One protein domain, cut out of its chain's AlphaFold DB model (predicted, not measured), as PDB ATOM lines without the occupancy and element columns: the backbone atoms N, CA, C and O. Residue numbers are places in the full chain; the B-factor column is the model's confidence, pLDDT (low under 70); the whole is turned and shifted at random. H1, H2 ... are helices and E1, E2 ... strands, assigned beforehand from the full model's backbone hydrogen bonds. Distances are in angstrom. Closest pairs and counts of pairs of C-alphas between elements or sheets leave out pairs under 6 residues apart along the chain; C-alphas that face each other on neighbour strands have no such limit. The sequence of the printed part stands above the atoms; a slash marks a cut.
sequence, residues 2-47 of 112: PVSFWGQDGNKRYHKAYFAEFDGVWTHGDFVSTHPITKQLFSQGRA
ATOM      1  N   PRO A   2      48.431 -39.246   4.157       91.31
ATOM      2  CA  PRO A   2      48.858 -40.642   4.191       91.31
ATOM      3  C   PRO A   2      47.719 -41.568   4.638       91.31
ATOM      4  O   PRO A   2      46.861 -41.169   5.425       91.31
ATOM      5  N   VAL A   3      47.712 -42.809   4.148       92.25
ATOM      6  CA  VAL A   3      46.740 -43.821   4.603       92.25
ATOM      7  C   VAL A   3      47.113 -44.318   6.003       92.25
ATOM      8  O   VAL A   3      46.257 -44.422   6.874       92.25
ATOM      9  N   SER A   4      48.401 -44.590   6.228       95.06
ATOM     10  CA  SER A   4      48.970 -44.999   7.513       95.06
ATOM     11  C   SER A   4      50.495 -44.883   7.496       95.06
ATOM     12  O   SER A   4      51.103 -44.712   6.436       95.06
ATOM     13  N   PHE A   5      51.136 -44.991   8.663       97.38
ATOM     14  CA  PHE A   5      52.576 -45.250   8.718       97.38
ATOM     15  C   PHE A   5      52.878 -46.732   8.496       97.38
ATOM     16  O   PHE A   5      52.102 -47.608   8.868       97.38
ATOM     17  N   TRP A   6      54.046 -47.004   7.922       96.94
ATOM     18  CA  TRP A   6      54.545 -48.358   7.712       96.94
ATOM     19  C   TRP A   6      55.019 -49.016   9.022       96.94
ATOM     20  O   TRP A   6      55.610 -48.356   9.882       96.94
ATOM     21  N   GLY A   7      54.819 -50.334   9.139       95.88
ATOM     22  CA  GLY A   7      55.294 -51.162  10.253       95.88
ATOM     23  C   GLY A   7      54.272 -51.393  11.374       95.88
ATOM     24  O   GLY A   7      53.113 -50.980  11.298       95.88
ATOM     25  N   GLN A   8      54.712 -52.086  12.428       97.06
ATOM     26  CA  GLN A   8      53.882 -52.380  13.599       97.06
ATOM     27  C   GLN A   8      53.390 -51.084  14.259       97.06
ATOM     28  O   GLN A   8      54.127 -50.101  14.363       97.06
ATOM     29  N   ASP A   9      52.120 -51.077  14.672       96.56
ATOM     30  CA  ASP A   9      51.436 -49.917  15.259       96.56
ATOM     31  C   ASP A   9      51.440 -48.652  14.375       96.56
ATOM     32  O   ASP A   9      51.218 -47.544  14.869       96.56
ATOM     33  N   GLY A  10      51.630 -48.795  13.057       97.06
ATOM     34  CA  GLY A  10      51.671 -47.681  12.111       97.06
ATOM     35  C   GLY A  10      50.453 -46.751  12.188       97.06
ATOM     36  O   GLY A  10      50.611 -45.537  12.290       97.06
ATOM     37  N   ASN A  11      49.241 -47.310  12.258       96.06
ATOM     38  CA  ASN A  11      48.007 -46.530  12.435       96.06
ATOM     39  C   ASN A  11      47.991 -45.743  13.752       96.06
ATOM     40  O   ASN A  11      47.632 -44.569  13.763       96.06
ATOM     41  N   LYS A  12      48.418 -46.363  14.863       96.50
ATOM     42  CA  LYS A  12      48.455 -45.694  16.172       96.50
ATOM     43  C   LYS A  12      49.481 -44.566  16.185       96.50
ATOM     44  O   LYS A  12      49.195 -43.496  16.708       96.50
ATOM     45  N   ARG A  13      50.662 -44.784  15.598       96.44
ATOM     46  CA  ARG A  13      51.719 -43.763  15.483       96.44
ATOM     47  C   ARG A  13      51.282 -42.599  14.599       96.44
ATOM     48  O   ARG A  13      51.528 -41.455  14.960       96.44
ATOM     49  N   TYR A  14      50.613 -42.894  13.488       96.00
ATOM     50  CA  TYR A  14      50.065 -41.887  12.586       96.00
ATOM     51  C   TYR A  14      48.990 -41.034  13.269       96.00
ATOM     52  O   TYR A  14      49.082 -39.809  13.266       96.00
ATOM     53  N   HIS A  15      48.032 -41.675  13.949       95.69
ATOM     54  CA  HIS A  15      47.023 -40.971  14.739       95.69
ATOM     55  C   HIS A  15      47.660 -40.133  15.851       95.69
ATOM     56  O   HIS A  15      47.317 -38.969  16.030       95.69
ATOM     57  N   LYS A  16      48.622 -40.702  16.587       95.25
ATOM     58  CA  LYS A  16      49.339 -39.989  17.649       95.25
ATOM     59  C   LYS A  16      50.076 -38.753  17.132       95.25
ATOM     60  O   LYS A  16      50.121 -37.759  17.842       95.25
ATOM     61  N   ALA A  17      50.648 -38.825  15.932       93.38
ATOM     62  CA  ALA A  17      51.420 -37.734  15.352       93.38
ATOM     63  C   ALA A  17      50.556 -36.546  14.900       93.38
ATOM     64  O   ALA A  17      51.020 -35.420  15.020       93.38
ATOM     65  N   TYR A  18      49.338 -36.785  14.395       95.56
ATOM     66  CA  TYR A  18      48.577 -35.737  13.697       95.56
ATOM     67  C   TYR A  18      47.120 -35.556  14.133       95.56
ATOM     68  O   TYR A  18      46.511 -34.583  13.727       95.56
ATOM     69  N   PHE A  19      46.527 -36.472  14.899       95.56
ATOM     70  CA  PHE A  19      45.087 -36.433  15.225       95.56
ATOM     71  C   PHE A  19      44.794 -36.588  16.722       95.56
ATOM     72  O   PHE A  19      43.648 -36.516  17.145       95.56
ATOM     73  N   ALA A  20      45.813 -36.829  17.551       95.06
ATOM     74  CA  ALA A  20      45.617 -37.060  18.981       95.06
ATOM     75  C   ALA A  20      45.268 -35.795  19.778       95.06
ATOM     76  O   ALA A  20      44.744 -35.916  20.881       95.06
ATOM     77  N   GLU A  21      45.577 -34.611  19.252       93.69
ATOM     78  CA  GLU A  21      45.321 -33.343  19.941       93.69
ATOM     79  C   GLU A  21      43.888 -32.841  19.716       93.69
ATOM     80  O   GLU A  21      43.238 -32.386  20.654       93.69
ATOM     81  N   PHE A  22      43.373 -32.985  18.492       94.31
ATOM     82  CA  PHE A  22      42.033 -32.553  18.110       94.31
ATOM     83  C   PHE A  22      41.348 -33.648  17.291       94.31
ATOM     84  O   PHE A  22      41.835 -34.040  16.230       94.31
ATOM     85  N   ASP A  23      40.203 -34.132  17.780       94.00
ATOM     86  CA  ASP A  23      39.486 -35.244  17.156       94.00
ATOM     87  C   ASP A  23      39.078 -34.916  15.710       94.00
ATOM     88  O   ASP A  23      38.471 -33.881  15.430       94.00
ATOM     89  N   GLY A  24      39.459 -35.791  14.777       93.38
ATOM     90  CA  GLY A  24      39.211 -35.625  13.344       93.38
ATOM     91  C   GLY A  24      39.975 -34.483  12.655       93.38
ATOM     92  O   GLY A  24      39.776 -34.274  11.456       93.38
ATOM     93  N   VAL A  25      40.858 -33.763  13.357       95.94
ATOM     94  CA  VAL A  25      41.588 -32.605  12.816       95.94
ATOM     95  C   VAL A  25      43.083 -32.893  12.755       95.94
ATOM     96  O   VAL A  25      43.685 -33.351  13.720       95.94
ATOM     97  N   TRP A  26      43.693 -32.591  11.609       95.62
ATOM     98  CA  TRP A  26      45.134 -32.729  11.418       95.62
ATOM     99  C   TRP A  26      45.905 -31.587  12.079       95.62
ATOM    100  O   TRP A  26      45.754 -30.426  11.690       95.62
ATOM    101  N   THR A  27      46.807 -31.918  12.996       94.94
ATOM    102  CA  THR A  27      47.789 -31.002  13.572       94.94
ATOM    103  C   THR A  27      49.121 -31.124  12.851       94.94
ATOM    104  O   THR A  27      49.809 -32.133  12.939       94.94
ATOM    105  N   HIS A  28      49.516 -30.083  12.113       93.75
ATOM    106  CA  HIS A  28      50.786 -30.117  11.379       93.75
ATOM    107  C   HIS A  28      52.014 -30.048  12.300       93.75
ATOM    108  O   HIS A  28      53.073 -30.558  11.942       93.75
ATOM    109  N   GLY A  29      51.849 -29.464  13.491       90.75
ATOM    110  CA  GLY A  29      52.929 -29.265  14.454       90.75
ATOM    111  C   GLY A  29      53.707 -27.965  14.252       90.75
ATOM    112  O   GLY A  29      54.870 -27.913  14.645       90.75
ATOM    113  N   ASP A  30      53.078 -26.939  13.668       90.19
ATOM    114  CA  ASP A  30      53.616 -25.582  13.504       90.19
ATOM    115  C   ASP A  30      52.756 -24.558  14.250       90.19
ATOM    116  O   ASP A  30      51.525 -24.673  14.273       90.19
ATOM    117  N   PHE A  31      53.391 -23.520  14.800       87.25
ATOM    118  CA  PHE A  31      52.688 -22.311  15.220       87.25
ATOM    119  C   PHE A  31      52.461 -21.403  14.020       87.25
ATOM    120  O   PHE A  31      53.388 -21.056  13.288       87.25
ATOM    121  N   VAL A  32      51.210 -20.992  13.832       90.44
ATOM    122  CA  VAL A  32      50.802 -20.126  12.727       90.44
ATOM    123  C   VAL A  32      49.938 -18.998  13.270       90.44
ATOM    124  O   VAL A  32      49.071 -19.223  14.114       90.44
ATOM    125  N   SER A  33      50.147 -17.784  12.769       91.06
ATOM    126  CA  SER A  33      49.217 -16.668  12.960       91.06
ATOM    127  C   SER A  33      48.576 -16.270  11.637       91.06
ATOM    128  O   SER A  33      49.155 -16.431  10.564       91.06
ATOM    129  N   THR A  34      47.358 -15.741  11.717       96.06
ATOM    130  CA  THR A  34      46.586 -15.318  10.546       96.06
ATOM    131  C   THR A  34      46.382 -13.814  10.594       96.06
ATOM    132  O   THR A  34      45.843 -13.291  11.571       96.06
ATOM    133  N   HIS A  35      46.752 -13.107   9.527       96.50
ATOM    134  CA  HIS A  35      46.486 -11.679   9.418       96.50
ATOM    135  C   HIS A  35      44.965 -11.423   9.440       96.50
ATOM    136  O   HIS A  35      44.239 -11.987   8.614       96.50
ATOM    137  N   PRO A  36      44.440 -10.542  10.311       96.25
ATOM    138  CA  PRO A  36      42.996 -10.408  10.514       96.25
ATOM    139  C   PRO A  36      42.245  -9.931   9.261       96.25
ATOM    140  O   PRO A  36      41.118 -10.369   9.029       96.25
ATOM    141  N   ILE A  37      42.880  -9.083   8.444       97.25
ATOM    142  CA  ILE A  37      42.296  -8.507   7.219       97.25
ATOM    143  C   ILE A  37      42.627  -9.355   5.982       97.25
ATOM    144  O   ILE A  37      41.736  -9.962   5.401       97.25
ATOM    145  N   THR A  38      43.905  -9.431   5.596       97.62
ATOM    146  CA  THR A  38      44.358 -10.122   4.374       97.62
ATOM    147  C   THR A  38      44.266 -11.647   4.433       97.62
ATOM    148  O   THR A  38      44.385 -12.291   3.397       97.62
ATOM    149  N   LYS A  39      44.073 -12.232   5.626       96.88
ATOM    150  CA  LYS A  39      44.066 -13.686   5.875       96.88
ATOM    151  C   LYS A  39      45.370 -14.402   5.511       96.88
ATOM    152  O   LYS A  39      45.388 -15.625   5.418       96.88
ATOM    153  N   GLN A  40      46.463 -13.657   5.349       96.75
ATOM    154  CA  GLN A  40      47.793 -14.228   5.165       96.75
ATOM    155  C   GLN A  40      48.188 -15.064   6.387       96.75
ATOM    156  O   GLN A  40      47.958 -14.643   7.520       96.75
ATOM    157  N   LEU A  41      48.781 -16.232   6.147       94.38
ATOM    158  CA  LEU A  41      49.326 -17.097   7.189       94.38
ATOM    159  C   LEU A  41      50.813 -16.793   7.388       94.38
ATOM    160  O   LEU A  41      51.563 -16.727   6.414       94.38
ATOM    161  N   PHE A  42      51.232 -16.656   8.641       88.88
ATOM    162  CA  PHE A  42      52.631 -16.520   9.035       88.88
ATOM    163  C   PHE A  42      53.033 -17.737   9.861       88.88
ATOM    164  O   PHE A  42      52.480 -17.957  10.938       88.88
ATOM    165  N   SER A  43      53.981 -18.523   9.352       87.31
ATOM    166  CA  SER A  43      54.577 -19.624  10.109       87.31
ATOM    167  C   SER A  43      55.627 -19.077  11.074       87.31
ATOM    168  O   SER A  43      56.521 -18.339  10.665       87.31
ATOM    169  N   GLN A  44      55.501 -19.441  12.347       83.06
ATOM    170  CA  GLN A  44      56.404 -19.076  13.448       83.06
ATOM    171  C   GLN A  44      57.334 -20.247  13.819       83.06
ATOM    172  O   GLN A  44      57.991 -20.239  14.859       83.06
ATOM    173  N   GLY A  45      57.369 -21.282  12.978       82.06
ATOM    174  CA  GLY A  45      58.144 -22.492  13.204       82.06
ATOM    175  C   GLY A  45      57.390 -23.582  13.963       82.06
ATOM    176  O   GLY A  45      56.179 -23.526  14.181       82.06
ATOM    177  N   ARG A  46      58.150 -24.610  14.334       85.56
ATOM    178  CA  ARG A  46      57.656 -25.855  14.917       85.56
ATOM    179  C   ARG A  46      57.072 -25.631  16.316       85.56
ATOM    180  O   ARG A  46      57.715 -25.027  17.171       85.56
ATOM    181  N   ALA A  47      55.882 -26.167  16.578       84.81
ATOM    182  CA  ALA A  47      55.185 -26.013  17.855       84.81
ATOM    183  C   ALA A  47      55.851 -26.751  19.026       84.81
ATOM    184  O   ALA A  47      55.764 -26.311  20.171       84.81
TER     185      ALA A  47
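This is residues 2 to 47 of the 112 residues of an uncharacterized protein of Aspergillus oryzae (strain ATCC 42149 / RIB 40) (UniProt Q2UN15). The printed part is a rod, with a short helix, H1, towards one end and a two-stranded hairpin of E1 and E2 at the other, joined by a long link that swings out to the side around residue 23. Residues 2 to 9 run alongside H1 and turn round beyond its first residue, and the turn of the hairpin, residues 35 to 40, sticks out free at the far end. The printed part has 46 residues, with one named helix followed by two named strands in one antiparallel sheet, ordered E1, E2. Its class is mixed, helices and strands, though under half of the residues are in named elements. It is only just loose, close to extended, with a radius of gyration of the C-alphas of 14.0 A and spans of 45 by 20 by 16 A.

H1, residues 10 to 18, has every O i to N i+4 pair within hydrogen-bond range. E1, residues 30 to 34, and E2, residues 41 to 46, form a hairpin of antiparallel neighbour strands, with 160 degrees between their directions. C-alphas 30 and 46 face each other at 4.3 A, and C-alphas 34 and 41 at 4.7 A. N 31 and O 45, at 2.9 A, and N 42 and O 33, at 2.8 A, are within hydrogen-bond range. H1 and E2 are apart.

H1 begins at C-alpha 10, (51.671, -47.681, 12.111), and is 12.4 A long. E1 begins at C-alpha 30, (53.616, -25.582, 13.504), and measures 12.8 A. E2 measures 14.3 A and ends at C-alpha 46, (57.656, -25.855, 14.917).

The two C-alphas farthest apart, those of Gln 8 and Ile 37, are 45.8 A apart. The link from H1 to E1 is long, with 11 residues; that from E1 to E2 is short, with 6. The printed part has no cut. Its mean pLDDT is 93.6, and no printed residue is under 70.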